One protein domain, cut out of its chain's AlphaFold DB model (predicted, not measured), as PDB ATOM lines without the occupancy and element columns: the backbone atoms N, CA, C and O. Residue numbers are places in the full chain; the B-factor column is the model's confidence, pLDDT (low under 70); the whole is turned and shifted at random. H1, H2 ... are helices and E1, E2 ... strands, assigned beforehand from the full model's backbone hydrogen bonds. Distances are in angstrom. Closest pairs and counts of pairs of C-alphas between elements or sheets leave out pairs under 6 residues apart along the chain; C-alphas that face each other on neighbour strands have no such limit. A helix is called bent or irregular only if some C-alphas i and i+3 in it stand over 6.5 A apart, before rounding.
ATOM      1  N   GLU A 138     -24.023  -6.771  36.000       41.34
ATOM      2  CA  GLU A 138     -24.776  -5.956  35.046       41.34
ATOM      3  C   GLU A 138     -24.809  -6.713  33.721       41.34
ATOM      4  O   GLU A 138     -23.797  -6.890  33.040       41.34
ATOM      5  N   LEU A 139     -25.977  -7.271  33.418       41.75
ATOM      6  CA  LEU A 139     -26.187  -8.176  32.300       41.75
ATOM      7  C   LEU A 139     -27.120  -7.507  31.296       41.75
ATOM      8  O   LEU A 139     -28.335  -7.512  31.469       41.75
ATOM      9  N   LEU A 140     -26.547  -6.928  30.243       42.72
ATOM     10  CA  LEU A 140     -27.299  -6.380  29.117       42.72
ATOM     11  C   LEU A 140     -27.646  -7.520  28.152       42.72
ATOM     12  O   LEU A 140     -26.848  -7.865  27.288       42.72
ATOM     13  N   TRP A 141     -28.825  -8.129  28.293       41.91
ATOM     14  CA  TRP A 141     -29.398  -8.987  27.248       41.91
ATOM     15  C   TRP A 141     -30.781  -8.479  26.857       41.91
ATOM     16  O   TRP A 141     -31.544  -8.050  27.722       41.91
ATOM     17  N   ARG A 142     -31.089  -8.540  25.557       46.25
ATOM     18  CA  ARG A 142     -32.405  -8.230  25.004       46.25
ATOM     19  C   ARG A 142     -32.921  -9.458  24.240       46.25
ATOM     20  O   ARG A 142     -32.299  -9.840  23.247       46.25
ATOM     21  N   PRO A 143     -34.028 -10.079  24.670       39.75
ATOM     22  CA  PRO A 143     -34.734 -11.077  23.893       39.75
ATOM     23  C   PRO A 143     -35.803 -10.351  23.089       39.75
ATOM     24  O   PRO A 143     -36.858 -10.091  23.625       39.75
ATOM     25  N   ASP A 144     -35.521  -9.971  21.848       41.06
ATOM     26  CA  ASP A 144     -36.567  -9.619  20.872       41.06
ATOM     27  C   ASP A 144     -35.975  -9.651  19.457       41.06
ATOM     28  O   ASP A 144     -36.173  -8.764  18.628       41.06
ATOM     29  N   CYS A 145     -35.216 -10.698  19.145       42.44
ATOM     30  CA  CYS A 145     -35.243 -11.166  17.774       42.44
ATOM     31  C   CYS A 145     -36.472 -12.072  17.684       42.44
ATOM     32  O   CYS A 145     -36.435 -13.246  18.040       42.44
ATOM     33  N   VAL A 155     -23.533 -15.335  12.839       73.25
ATOM     34  CA  VAL A 155     -22.275 -15.615  13.530       73.25
ATOM     35  C   VAL A 155     -22.019 -14.452  14.491       73.25
ATOM     36  O   VAL A 155     -21.795 -13.317  14.065       73.25
ATOM     37  N   GLY A 156     -22.082 -14.736  15.790       80.81
ATOM     38  CA  GLY A 156     -21.740 -13.790  16.849       80.81
ATOM     39  C   GLY A 156     -20.240 -13.799  17.138       80.81
ATOM     40  O   GLY A 156     -19.639 -14.863  17.291       80.81
ATOM     41  N   LEU A 157     -19.626 -12.619  17.233       79.00
ATOM     42  CA  LEU A 157     -18.249 -12.458  17.697       79.00
ATOM     43  C   LEU A 157     -18.256 -12.237  19.211       79.00
ATOM     44  O   LEU A 157     -18.865 -11.284  19.682       79.00
ATOM     45  N   VAL A 158     -17.548 -13.071  19.972       83.69
ATOM     46  CA  VAL A 158     -17.340 -12.859  21.413       83.69
ATOM     47  C   VAL A 158     -15.883 -12.478  21.643       83.69
ATOM     48  O   VAL A 158     -14.983 -13.198  21.212       83.69
ATOM     49  N   THR A 159     -15.638 -11.347  22.298       85.81
ATOM     50  CA  THR A 159     -14.289 -10.815  22.523       85.81
ATOM     51  C   THR A 159     -14.111 -10.297  23.947       85.81
ATOM     52  O   THR A 159     -15.075  -9.973  24.636       85.81
ATOM     53  N   GLN A 160     -12.860 -10.215  24.389       89.94
ATOM     54  CA  GLN A 160     -12.462  -9.555  25.626       89.94
ATOM     55  C   GLN A 160     -11.369  -8.541  25.293       89.94
ATOM     56  O   GLN A 160     -10.433  -8.858  24.554       89.94
ATOM     57  N   CYS A 161     -11.462  -7.329  25.834       89.75
ATOM     58  CA  CYS A 161     -10.458  -6.301  25.600       89.75
ATOM     59  C   CYS A 161     -10.269  -5.376  26.807       89.75
ATOM     60  O   CYS A 161     -11.146  -5.225  27.648       89.75
ATOM     61  N   SER A 162      -9.102  -4.754  26.900       93.38
ATOM     62  CA  SER A 162      -8.806  -3.670  27.838       93.38
ATOM     63  C   SER A 162      -9.194  -2.307  27.247       93.38
ATOM     64  O   SER A 162      -9.475  -2.202  26.049       93.38
ATOM     65  N   LEU A 163      -9.209  -1.254  28.070       93.06
ATOM     66  CA  LEU A 163      -9.577   0.104  27.636       93.06
ATOM     67  C   LEU A 163      -8.676   0.671  26.519       93.06
ATOM     68  O   LEU A 163      -9.174   1.336  25.616       93.06
ATOM     69  N   ASP A 164      -7.379   0.345  26.491       95.62
ATOM     70  CA  ASP A 164      -6.450   0.759  25.419       95.62
ATOM     71  C   ASP A 164      -6.784   0.140  24.048       95.62
ATOM     72  O   ASP A 164      -6.221   0.510  23.016       95.62
ATOM     73  N   ARG A 165      -7.700  -0.832  24.013       95.00
ATOM     74  CA  ARG A 165      -8.124  -1.535  22.800       95.00
ATOM     75  C   ARG A 165      -9.490  -1.083  22.288       95.00
ATOM     76  O   ARG A 165      -9.964  -1.673  21.315       95.00
ATOM     77  N   LEU A 166     -10.103  -0.052  22.877       95.19
ATOM     78  CA  LEU A 166     -11.424   0.429  22.457       95.19
ATOM     79  C   LEU A 166     -11.472   0.832  20.980       95.19
ATOM     80  O   LEU A 166     -12.439   0.502  20.305       95.19
ATOM     81  N   GLU A 167     -10.418   1.433  20.426       95.75
ATOM     82  CA  GLU A 167     -10.376   1.765  18.991       95.75
ATOM     83  C   GLU A 167     -10.454   0.519  18.093       95.75
ATOM     84  O   GLU A 167     -11.135   0.511  17.066       95.75
ATOM     85  N   LYS A 168      -9.801  -0.577  18.500       95.50
ATOM     86  CA  LYS A 168      -9.870  -1.853  17.771       95.50
ATOM     87  C   LYS A 168     -11.244  -2.493  17.907       95.50
ATOM     88  O   LYS A 168     -11.751  -3.025  16.923       95.50
ATOM     89  N   LEU A 169     -11.844  -2.422  19.097       93.81
ATOM     90  CA  LEU A 169     -13.218  -2.866  19.312       93.81
ATOM     91  C   LEU A 169     -14.183  -2.057  18.433       93.81
ATOM     92  O   LEU A 169     -14.993  -2.651  17.733       93.81
ATOM     93  N   GLN A 170     -14.042  -0.732  18.374       94.88
ATOM     94  CA  GLN A 170     -14.835   0.140  17.501       94.88
ATOM     95  C   GLN A 170     -14.738  -0.290  16.033       94.88
ATOM     96  O   GLN A 170     -15.758  -0.413  15.356       94.88
ATOM     97  N   ALA A 171     -13.523  -0.552  15.542       93.12
ATOM     98  CA  ALA A 171     -13.306  -1.017  14.175       93.12
ATOM     99  C   ALA A 171     -13.962  -2.386  13.917       93.12
ATOM    100  O   ALA A 171     -14.586  -2.579  12.873       93.12
ATOM    101  N   GLN A 172     -13.876  -3.318  14.875       92.31
ATOM    102  CA  GLN A 172     -14.559  -4.615  14.798       92.31
ATOM    103  C   GLN A 172     -16.081  -4.452  14.767       92.31
ATOM    104  O   GLN A 172     -16.742  -5.086  13.952       92.31
ATOM    105  N   LEU A 173     -16.631  -3.579  15.611       88.81
ATOM    106  CA  LEU A 173     -18.060  -3.285  15.666       88.81
ATOM    107  C   LEU A 173     -18.571  -2.649  14.372       88.81
ATOM    108  O   LEU A 173     -19.653  -2.997  13.911       88.81
ATOM    109  N   ALA A 174     -17.799  -1.750  13.762       89.44
ATOM    110  CA  ALA A 174     -18.168  -1.151  12.484       89.44
ATOM    111  C   ALA A 174     -18.131  -2.185  11.344       89.44
ATOM    112  O   ALA A 174     -19.072  -2.275  10.562       89.44
ATOM    113  N   ALA A 175     -17.073  -3.000  11.275       89.81
ATOM    114  CA  ALA A 175     -16.844  -3.915  10.156       89.81
ATOM    115  C   ALA A 175     -17.619  -5.241  10.242       89.81
ATOM    116  O   ALA A 175     -17.875  -5.863   9.211       89.81
ATOM    117  N   TRP A 176     -17.959  -5.716  11.445       89.31
ATOM    118  CA  TRP A 176     -18.638  -7.000  11.609       89.31
ATOM    119  C   TRP A 176     -20.122  -6.860  11.253       89.31
ATOM    120  O   TRP A 176     -20.817  -6.063  11.880       89.31
ATOM    121  N   PRO A 177     -20.650  -7.623  10.281       78.12
ATOM    122  CA  PRO A 177     -22.054  -7.523   9.881       78.12
ATOM    123  C   PRO A 177     -23.020  -8.196  10.870       78.12
ATOM    124  O   PRO A 177     -24.231  -8.059  10.723       78.12
ATOM    125  N   GLY A 178     -22.499  -8.945  11.849       80.62
ATOM    126  CA  GLY A 178     -23.287  -9.667  12.842       80.62
ATOM    127  C   GLY A 178     -23.283  -9.019  14.225       80.62
ATOM    128  O   GLY A 178     -22.955  -7.844  14.414       80.62
ATOM    129  N   GLU A 179     -23.633  -9.836  15.209       79.88
ATOM    130  CA  GLU A 179     -23.587  -9.471  16.620       79.88
ATOM    131  C   GLU A 179     -22.164  -9.519  17.158       79.88
ATOM    132  O   GLU A 179     -21.378 -10.406  16.811       79.88
ATOM    133  N   VAL A 180     -21.848  -8.580  18.044       80.81
ATOM    134  CA  VAL A 180     -20.606  -8.598  18.811       80.81
ATOM    135  C   VAL A 180     -20.944  -8.507  20.291       80.81
ATOM    136  O   VAL A 180     -21.646  -7.588  20.718       80.81
ATOM    137  N   SER A 181     -20.419  -9.458  21.057       83.75
ATOM    138  CA  SER A 181     -20.390  -9.447  22.510       83.75
ATOM    139  C   SER A 181     -18.969  -9.153  22.985       83.75
ATOM    140  O   SER A 181     -18.039  -9.874  22.624       83.75
ATOM    141  N   ALA A 182     -18.770  -8.099  23.768       84.06
ATOM    142  CA  ALA A 182     -17.445  -7.681  24.216       84.06
ATOM    143  C   ALA A 182     -17.385  -7.539  25.735       84.06
ATOM    144  O   ALA A 182     -18.185  -6.816  26.316       84.06
ATOM    145  N   ALA A 183     -16.415  -8.198  26.365       87.44
ATOM    146  CA  ALA A 183     -16.069  -8.006  27.765       87.44
ATOM    147  C   ALA A 183     -14.945  -6.962  27.894       87.44
ATOM    148  O   ALA A 183     -13.810  -7.246  27.505       87.44
ATOM    149  N   VAL A 184     -15.229  -5.771  28.426       88.25
ATOM    150  CA  VAL A 184     -14.218  -4.709  28.600       88.25
ATOM    151  C   VAL A 184     -13.686  -4.706  30.029       88.25
ATOM    152  O   VAL A 184     -14.479  -4.571  30.959       88.25
ATOM    153  N   PHE A 185     -12.367  -4.846  30.189       87.88
ATOM    154  CA  PHE A 185     -11.668  -4.771  31.475       87.88
ATOM    155  C   PHE A 185     -11.340  -3.319  31.846       87.88
ATOM    156  O   PHE A 185     -10.672  -2.618  31.080       87.88
ATOM    157  N   VAL A 186     -11.783  -2.895  33.028       90.62
ATOM    158  CA  VAL A 186     -11.598  -1.553  33.590       90.62
ATOM    159  C   VAL A 186     -10.763  -1.645  34.863       90.62
ATOM    160  O   VAL A 186     -11.279  -2.010  35.907       90.62
ATOM    161  N   ASP A 187      -9.484  -1.284  34.787       89.88
ATOM    162  CA  ASP A 187      -8.566  -1.308  35.937       89.88
ATOM    163  C   ASP A 187      -8.819  -0.124  36.893       89.88
ATOM    164  O   ASP A 187      -8.012   0.799  37.006       89.88
ATOM    165  N   ALA A 188     -10.005  -0.076  37.504       86.19
ATOM    166  CA  ALA A 188     -10.403   0.974  38.434       86.19
ATOM    167  C   ALA A 188     -11.414   0.458  39.459       86.19
ATOM    168  O   ALA A 188     -12.315  -0.314  39.137       86.19
ATOM    169  N   GLU A 189     -11.320   0.955  40.693       84.56
ATOM    170  CA  GLU A 189     -12.255   0.590  41.756       84.56
ATOM    171  C   GLU A 189     -13.702   0.926  41.368       84.56
ATOM    172  O   GLU A 189     -14.000   1.987  40.802       84.56
ATOM    173  N   GLN A 190     -14.623   0.021  41.695       80.75
ATOM    174  CA  GLN A 190     -16.042   0.211  41.433       80.75
ATOM    175  C   GLN A 190     -16.546   1.497  42.112       80.75
ATOM    176  O   GLN A 190     -16.208   1.789  43.253       80.75
ATOM    177  N   CYS A 191     -17.357   2.276  41.394       85.50
ATOM    178  CA  CYS A 191     -17.874   3.585  41.828       85.50
ATOM    179  C   CYS A 191     -16.829   4.711  41.960       85.50
ATOM    180  O   CYS A 191     -17.192   5.820  42.350       85.50
ATOM    181  N   SER A 192     -15.565   4.482  41.589       91.44
ATOM    182  CA  SER A 192     -14.587   5.567  41.461       91.44
ATOM    183  C   SER A 192     -14.894   6.475  40.261       91.44
ATOM    184  O   SER A 192     -15.544   6.060  39.295       91.44
ATOM    185  N   GLY A 193     -14.378   7.709  40.293       92.62
ATOM    186  CA  GLY A 193     -14.435   8.621  39.143       92.62
ATOM    187  C   GLY A 193     -13.805   8.007  37.887       92.62
ATOM    188  O   GLY A 193     -14.424   8.024  36.827       92.62
ATOM    189  N   ALA A 194     -12.658   7.333  38.038       91.38
ATOM    190  CA  ALA A 194     -11.970   6.635  36.950       91.38
ATOM    191  C   ALA A 194     -12.829   5.530  36.309       91.38
ATOM    192  O   ALA A 194     -12.887   5.415  35.086       91.38
ATOM    193  N   ALA A 195     -13.567   4.752  37.110       85.94
ATOM    194  CA  ALA A 195     -14.519   3.771  36.585       85.94
ATOM    195  C   ALA A 195     -15.720   4.433  35.876       85.94
ATOM    196  O   ALA A 195     -16.328   3.831  34.987       85.94
ATOM    197  N   GLY A 196     -16.098   5.652  36.272       88.81
ATOM    198  CA  GLY A 196     -17.092   6.470  35.572       88.81
ATOM    199  C   GLY A 196     -16.589   6.957  34.211       88.81
ATOM    200  O   GLY A 196     -17.290   6.810  33.207       88.81
ATOM    201  N   ASP A 197     -15.357   7.460  34.155       93.94
ATOM    202  CA  ASP A 197     -14.721   7.925  32.918       93.94
ATOM    203  C   ASP A 197     -14.487   6.775  31.933       93.94
ATOM    204  O   ASP A 197     -14.803   6.901  30.750       93.94
ATOM    205  N   ALA A 198     -14.048   5.614  32.425       90.94
ATOM    206  CA  ALA A 198     -13.927   4.394  31.630       90.94
ATOM    207  C   ALA A 198     -15.264   3.979  30.997       90.94
ATOM    208  O   ALA A 198     -15.322   3.659  29.809       90.94
ATOM    209  N   ARG A 199     -16.364   4.028  31.762       88.62
ATOM    210  CA  ARG A 199     -17.710   3.738  31.244       88.62
ATOM    211  C   ARG A 199     -18.158   4.742  30.190       88.62
ATOM    212  O   ARG A 199     -18.747   4.337  29.188       88.62
ATOM    213  N   ARG A 200     -17.851   6.029  30.379       92.56
ATOM    214  CA  ARG A 200     -18.130   7.069  29.379       92.56
ATOM    215  C   ARG A 200     -17.357   6.811  28.085       92.56
ATOM    216  O   ARG A 200     -17.965   6.817  27.020       92.56
ATOM    217  N   ALA A 201     -16.069   6.479  28.180       92.94
ATOM    218  CA  ALA A 201     -15.236   6.148  27.023       92.94
ATOM    219  C   ALA A 201     -15.764   4.925  26.253       92.94
ATOM    220  O   ALA A 201     -15.823   4.936  25.022       92.94
ATOM    221  N   VAL A 202     -16.210   3.887  26.969       90.31
ATOM    222  CA  VAL A 202     -16.888   2.732  26.365       90.31
ATOM    223  C   VAL A 202     -18.166   3.174  25.646       90.31
ATOM    224  O   VAL A 202     -18.341   2.840  24.479       90.31
ATOM    225  N   ALA A 203     -19.040   3.953  26.288       86.69
ATOM    226  CA  ALA A 203     -20.286   4.420  25.674       86.69
ATOM    227  C   ALA A 203     -20.043   5.259  24.404       86.69
ATOM    228  O   ALA A 203     -20.694   5.038  23.381       86.69
ATOM    229  N   GLU A 204     -19.067   6.168  24.437       91.06
ATOM    230  CA  GLU A 204     -18.657   6.963  23.276       91.06
ATOM    231  C   GLU A 204     -18.116   6.088  22.137       91.06
ATOM    232  O   GLU A 204     -18.475   6.293  20.977       91.06
ATOM    233  N   CYS A 205     -17.296   5.081  22.456       91.31
ATOM    234  CA  CYS A 205     -16.799   4.101  21.491       91.31
ATOM    235  C   CYS A 205     -17.955   3.380  20.774       91.31
ATOM    236  O   CYS A 205     -17.958   3.279  19.543       91.31
ATOM    237  N   LEU A 206     -18.973   2.940  21.522       86.88
ATOM    238  CA  LEU A 206     -20.151   2.266  20.962       86.88
ATOM    239  C   LEU A 206     -20.978   3.209  20.076       86.88
ATOM    240  O   LEU A 206     -21.392   2.813  18.986       86.88
ATOM    241  N   ALA A 207     -21.176   4.458  20.505       84.38
ATOM    242  CA  ALA A 207     -21.886   5.465  19.718       84.38
ATOM    243  C   ALA A 207     -21.169   5.752  18.386       84.38
ATOM    244  O   ALA A 207     -21.801   5.753  17.328       84.38
ATOM    245  N   ARG A 208     -19.836   5.904  18.411       91.19
ATOM    246  CA  ARG A 208     -19.024   6.088  17.196       91.19
ATOM    247  C   ARG A 208     -19.084   4.873  16.272       91.19
ATOM    248  O   ARG A 208     -19.181   5.040  15.060       91.19
ATOM    249  N   ALA A 209     -19.044   3.655  16.816       88.31
ATOM    250  CA  ALA A 209     -19.181   2.438  16.017       88.31
ATOM    251  C   ALA A 209     -20.548   2.356  15.313       88.31
ATOM    252  O   ALA A 209     -20.610   2.002  14.136       88.31
ATOM    253  N   ALA A 210     -21.630   2.707  16.017       81.62
ATOM    254  CA  ALA A 210     -22.977   2.731  15.449       81.62
ATOM    255  C   ALA A 210     -23.098   3.753  14.309       81.62
ATOM    256  O   ALA A 210     -23.629   3.430  13.246       81.62
ATOM    257  N   GLU A 211     -22.541   4.950  14.500       88.12
ATOM    258  CA  GLU A 211     -22.530   5.998  13.479       88.12
ATOM    259  C   GLU A 211     -21.716   5.595  12.241       88.12
ATOM    260  O   GLU A 211     -22.193   5.723  11.115       88.12
ATOM    261  N   LEU A 212     -20.526   5.010  12.428       90.19
ATOM    262  CA  LEU A 212     -19.728   4.481  11.315       90.19
ATOM    263  C   LEU A 212     -20.492   3.425  10.513       90.19
ATOM    264  O   LEU A 212     -20.459   3.441   9.284       90.19
ATOM    265  N   ARG A 213     -21.208   2.528  11.198       86.56
ATOM    266  CA  ARG A 213     -22.011   1.496  10.538       86.56
ATOM    267  C   ARG A 213     -23.179   2.106   9.754       86.56
ATOM    268  O   ARG A 213     -23.445   1.664   8.637       86.56
ATOM    269  N   ARG A 214     -23.842   3.137  10.294       86.81
ATOM    270  CA  ARG A 214     -24.893   3.890   9.586       86.81
ATOM    271  C   ARG A 214     -24.352   4.497   8.290       86.81
ATOM    272  O   ARG A 214     -24.916   4.253   7.227       86.81
ATOM    273  N   LEU A 215     -23.220   5.198   8.363       91.88
ATOM    274  CA  LEU A 215     -22.572   5.810   7.197       91.88
ATOM    275  C   LEU A 215     -22.142   4.766   6.154       91.88
ATOM    276  O   LEU A 215     -22.311   4.974   4.952       91.88
ATOM    277  N   GLN A 216     -21.627   3.613   6.590       88.94
ATOM    278  CA  GLN A 216     -21.281   2.505   5.693       88.94
ATOM    279  C   GLN A 216     -22.509   1.915   4.990       88.94
ATOM    280  O   GLN A 216     -22.433   1.584   3.802       88.94
ATOM    281  N   ALA A 217     -23.639   1.799   5.691       84.44
ATOM    282  CA  ALA A 217     -24.894   1.341   5.106       84.44
ATOM    283  C   ALA A 217     -25.421   2.334   4.055       84.44
ATOM    284  O   ALA A 217     -25.789   1.919   2.957       84.44
ATOM    285  N   GLU A 218     -25.378   3.637   4.345       91.75
ATOM    286  CA  GLU A 218     -25.779   4.700   3.411       91.75
ATOM    287  C   GLU A 218     -24.907   4.722   2.156       91.75
ATOM    288  O   GLU A 218     -25.422   4.752   1.039       91.75
ATOM    289  N   HIS A 219     -23.587   4.623   2.326       94.12
ATOM    290  CA  HIS A 219     -22.658   4.532   1.204       94.12
ATOM    291  C   HIS A 219     -22.912   3.276   0.354       94.12
ATOM    292  O   HIS A 219     -22.918   3.343  -0.874       94.12
ATOM    293  N   SER A 220     -23.183   2.132   0.993       88.50
ATOM    294  CA  SER A 220     -23.506   0.883   0.289       88.50
ATOM    295  C   SER A 220     -24.813   0.989  -0.503       88.50
ATOM    296  O   SER A 220     -24.874   0.531  -1.644       88.50
ATOM    297  N   LEU A 221     -25.838   1.641   0.058       90.88
ATOM    298  CA  LEU A 221     -27.111   1.894  -0.618       90.88
ATOM    299  C   LEU A 221     -26.939   2.845  -1.813       90.88
ATOM    300  O   LEU A 221     -27.483   2.593  -2.888       90.88
ATOM    301  N   ALA A 222     -26.146   3.907  -1.653       93.44
ATOM    302  CA  ALA A 222     -25.845   4.848  -2.730       93.44
ATOM    303  C   ALA A 222     -25.112   4.166  -3.898       93.44
ATOM    304  O   ALA A 222     -25.470   4.372  -5.061       93.44
ATOM    305  N   LEU A 223     -24.134   3.301  -3.599       95.06
ATOM    306  CA  LEU A 223     -23.438   2.504  -4.613       95.06
ATOM    307  C   LEU A 223     -24.380   1.528  -5.327       95.06
ATOM    308  O   LEU A 223     -24.321   1.420  -6.553       95.06
ATOM    309  N   ALA A 224     -25.265   0.852  -4.591       91.31
ATOM    310  CA  ALA A 224     -26.251  -0.054  -5.176       91.31
ATOM    311  C   ALA A 224     -27.235   0.687  -6.100       91.31
ATOM    312  O   ALA A 224     -27.494   0.228  -7.213       91.31
ATOM    313  N   SER A 225     -27.721   1.861  -5.685       92.44
ATOM    314  CA  SER A 225     -28.607   2.713  -6.491       92.44
ATOM    315  C   SER A 225     -27.923   3.208  -7.772       92.44
ATOM    316  O   SER A 225     -28.482   3.102  -8.865       92.44
ATOM    317  N   SER A 226     -26.667   3.659  -7.669       93.00
ATOM    318  CA  SER A 226     -25.857   4.072  -8.823       93.00
ATOM    319  C   SER A 226     -25.631   2.921  -9.813       93.00
ATOM    320  O   SER A 226     -25.821   3.082 -11.021       93.00
ATOM    321  N   ALA A 227     -25.307   1.725  -9.308       93.25
ATOM    322  CA  ALA A 227     -25.146   0.531 -10.134       93.25
ATOM    323  C   ALA A 227     -26.456   0.124 -10.834       93.25
ATOM    324  O   ALA A 227     -26.437  -0.227 -12.015       93.25
ATOM    325  N   ALA A 228     -27.597   0.218 -10.141       91.44
ATOM    326  CA  ALA A 228     -28.911  -0.058 -10.718       91.44
ATOM    327  C   ALA A 228     -29.280   0.946 -11.825       91.44
ATOM    328  O   ALA A 228     -29.735   0.539 -12.896       91.44
ATOM    329  N   ALA A 229     -29.021   2.241 -11.616       89.88
ATOM    330  CA  ALA A 229     -29.236   3.275 -12.629       89.88
ATOM    331  C   ALA A 229     -28.351   3.060 -13.870       89.88
ATOM    332  O   ALA A 229     -28.831   3.172 -15.000       89.88
ATOM    333  N   ARG A 275      -9.985 -12.303  37.913       32.38
ATOM    334  CA  ARG A 275     -10.754 -11.530  38.902       32.38
ATOM    335  C   ARG A 275     -11.689 -10.588  38.139       32.38
ATOM    336  O   ARG A 275     -11.226  -9.691  37.451       32.38
ATOM    337  N   ALA A 276     -12.992 -10.842  38.211       37.06
ATOM    338  CA  ALA A 276     -14.010 -10.161  37.407       37.06
ATOM    339  C   ALA A 276     -14.601  -8.894  38.060       37.06
ATOM    340  O   ALA A 276     -15.751  -8.562  37.790       37.06
ATOM    341  N   THR A 277     -13.841  -8.194  38.910       31.64
ATOM    342  CA  THR A 277     -14.247  -6.898  39.503       31.64
ATOM    343  C   THR A 277     -14.528  -5.822  38.453       31.64
ATOM    344  O   THR A 277     -15.194  -4.838  38.748       31.64
ATOM    345  N   ASP A 278     -14.065  -6.051  37.226       33.72
ATOM    346  CA  ASP A 278     -13.726  -4.987  36.289       33.72
ATOM    347  C   ASP A 278     -14.265  -5.245  34.875       33.72
ATOM    348  O   ASP A 278     -13.830  -4.609  33.923       33.72
ATOM    349  N   CYS A 279     -15.156  -6.226  34.695       32.75
ATOM    350  CA  CYS A 279     -15.592  -6.682  33.371       32.75
ATOM    351  C   CYS A 279     -17.033  -6.258  33.056       32.75
ATOM    352  O   CYS A 279     -17.970  -6.705  33.715       32.75
ATOM    353  N   PHE A 280     -17.215  -5.485  31.985       42.69
ATOM    354  CA  PHE A 280     -18.533  -5.158  31.422       42.69
ATOM    355  C   PHE A 280     -18.793  -6.005  30.187       42.69
ATOM    356  O   PHE A 280     -17.966  -5.982  29.284       42.69
ATOM    357  N   VAL A 281     -19.924  -6.711  30.114       39.56
ATOM    358  CA  VAL A 281     -20.326  -7.440  28.899       39.56
ATOM    359  C   VAL A 281     -21.277  -6.568  28.082       39.56
ATOM    360  O   VAL A 281     -22.388  -6.270  28.511       39.56
ATOM    361  N   LEU A 282     -20.830  -6.162  26.900       45.28
ATOM    362  CA  LEU A 282     -21.546  -5.322  25.945       45.28
ATOM    363  C   LEU A 282     -22.084  -6.191  24.816       45.28
ATOM    364  O   LEU A 282     -21.348  -7.034  24.317       45.28
ATOM    365  N   TYR A 283     -23.318  -5.959  24.375       40.12
ATOM    366  CA  TYR A 283     -23.890  -6.597  23.187       40.12
ATOM    367  C   TYR A 283     -24.363  -5.522  22.207       40.12
ATOM    368  O   TYR A 283     -25.122  -4.628  22.583       40.12
ATOM    369  N   LEU A 284     -23.930  -5.609  20.948       41.12
ATOM    370  CA  LEU A 284     -24.384  -4.739  19.860       41.12
ATOM    371  C   LEU A 284     -24.978  -5.578  18.726       41.12
ATOM    372  O   LEU A 284     -24.269  -6.362  18.094       41.12
ATOM    373  N   HIS A 285     -26.261  -5.361  18.429       39.12
ATOM    374  CA  HIS A 285     -26.912  -5.887  17.230       39.12
ATOM    375  C   HIS A 285     -26.778  -4.898  16.070       39.12
ATOM    376  O   HIS A 285     -27.098  -3.716  16.200       39.12
ATOM    377  N   GLY A 286     -26.346  -5.388  14.910       38.72
ATOM    378  CA  GLY A 286     -26.554  -4.689  13.646       38.72
ATOM    379  C   GLY A 286     -27.987  -4.915  13.175       38.72
ATOM    380  O   GLY A 286     -28.335  -6.028  12.792       38.72
ATOM    381  N   GLY A 287     -28.831  -3.882  13.212       35.22
ATOM    382  CA  GLY A 287     -30.126  -3.928  12.531       35.22
ATOM    383  C   GLY A 287     -29.916  -4.024  11.018       35.22
ATOM    384  O   GLY A 287     -29.125  -3.267  10.455       35.22
ATOM    385  N   ARG A 288     -30.599  -4.961  10.354       37.28
ATOM    386  CA  ARG A 288     -30.577  -5.093   8.889       37.28
ATOM    387  C   ARG A 288     -31.581  -4.111   8.279       37.28
ATOM    388  O   ARG A 288     -32.736  -4.090   8.697       37.28
ATOM    389  N   VAL A 289     -31.161  -3.335   7.279       32.28
ATOM    390  CA  VAL A 289     -32.081  -2.588   6.405       32.28
ATOM    391  C   VAL A 289     -32.717  -3.610   5.463       32.28
ATOM    392  O   VAL A 289     -32.001  -4.274   4.712       32.28
ATOM    393  N   GLY A 290     -34.032  -3.811   5.568       30.91
ATOM    394  CA  GLY A 290     -34.781  -4.631   4.616       30.91
ATOM    395  C   GLY A 290     -34.759  -3.969   3.239       30.91
ATOM    396  O   GLY A 290     -35.016  -2.771   3.147       30.91
ATOM    397  N   THR A 291     -34.383  -4.733   2.214       31.47
ATOM    398  CA  THR A 291     -34.459  -4.346   0.795       31.47
ATOM    399  C   THR A 291     -35.898  -4.322   0.314       31.47
ATOM    400  O   THR A 291     -36.580  -5.330   0.611       31.47
TER     401      THR A 291
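This is residues 138 to 145, 155 to 229 and 275 to 291 of the 291 residues of the protein "Hypothetical protein" of Alexandrium catenella (UniProt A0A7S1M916). A small sheet of three strands, E1, E2 and E3, has two helices side by side over one face, H1 and H2, and its other face is bare. H2 is much the longer helix; it makes the long axis of the whole, and its residues 222 to 229 stick out past the rest as a free arm. The printed part has 100 residues, with two named helices and three named strands in the order E1 H1 E2 H2 E3; the sheet's order is E1 E2 E3, mixed, and the class is mixed, helices and strands. The whole is loose, with a radius of gyration of the C-alphas of 16.0 A, and spans 57 by 26 by 17 A.

Start at residues 138 to 145, which hold no named element, and go on past a cut to E1, residues 157 to 162. A tight link leads to H1, residues 163 to 175, and another tight link to E2, residues 180 to 185, the parallel neighbour of E1 at 19 degrees; look for N 159 and O 181, 2.8 A apart and within hydrogen-bond range. These three form a strand-helix-strand unit, two parallel neighbour strands with a helix between, and its crossover is right-handed. H1 is on the sheet at a height over the sheet of 8.9 A, and runs along the strands, at 2 degrees to E2 on the local plane. After a short link comes H2, residues 193 to 229, on the same face as H1: two layers, helices on one face of a sheet. H1 and H2 touch, with Ala 174 and Arg 213 their closest C-alphas at 5.1 A, at a shallow tilt of 20 degrees, the same way; H2 touches H1 with residues 198 to 213 alone. Last, E3, residues 279 to 284, is the antiparallel neighbour of E2 at 159 degrees, with N 182 and O 282 2.8 A apart, within hydrogen-bond range. H2 and E3 are near each other. In H2 every O i to N i+4 pair is within hydrogen-bond range; in H1 7 of 9 are.

Find C-alpha 157 at (-18.249, -12.458, 17.697), where E1 begins; it is 16.4 A long. H1 is 19.4 A long and irregular: C-alphas 164 and 167 are 7.6 A apart. E2 is 16.0 A long. From C-alpha 193 at (-14.435, 8.621, 39.143), H2 runs 54.1 A. E3 is 16.2 A long and ends at C-alpha 284, (-24.384, -4.739, 19.860).

The two farthest C-alphas, those of Glu 189 and Ala 229, are 57.0 A apart. Residues 146 to 154 are not printed, with 14.4 A from C-alpha 145 to C-alpha 155; residues 230 to 274 are not printed either, with 56.7 A from C-alpha 229 to C-alpha 275. Of the links that are printed whole, none is long. Mean pLDDT of the printed part is 76.3; residues 138 to 145 and 275 to 291 are under 70.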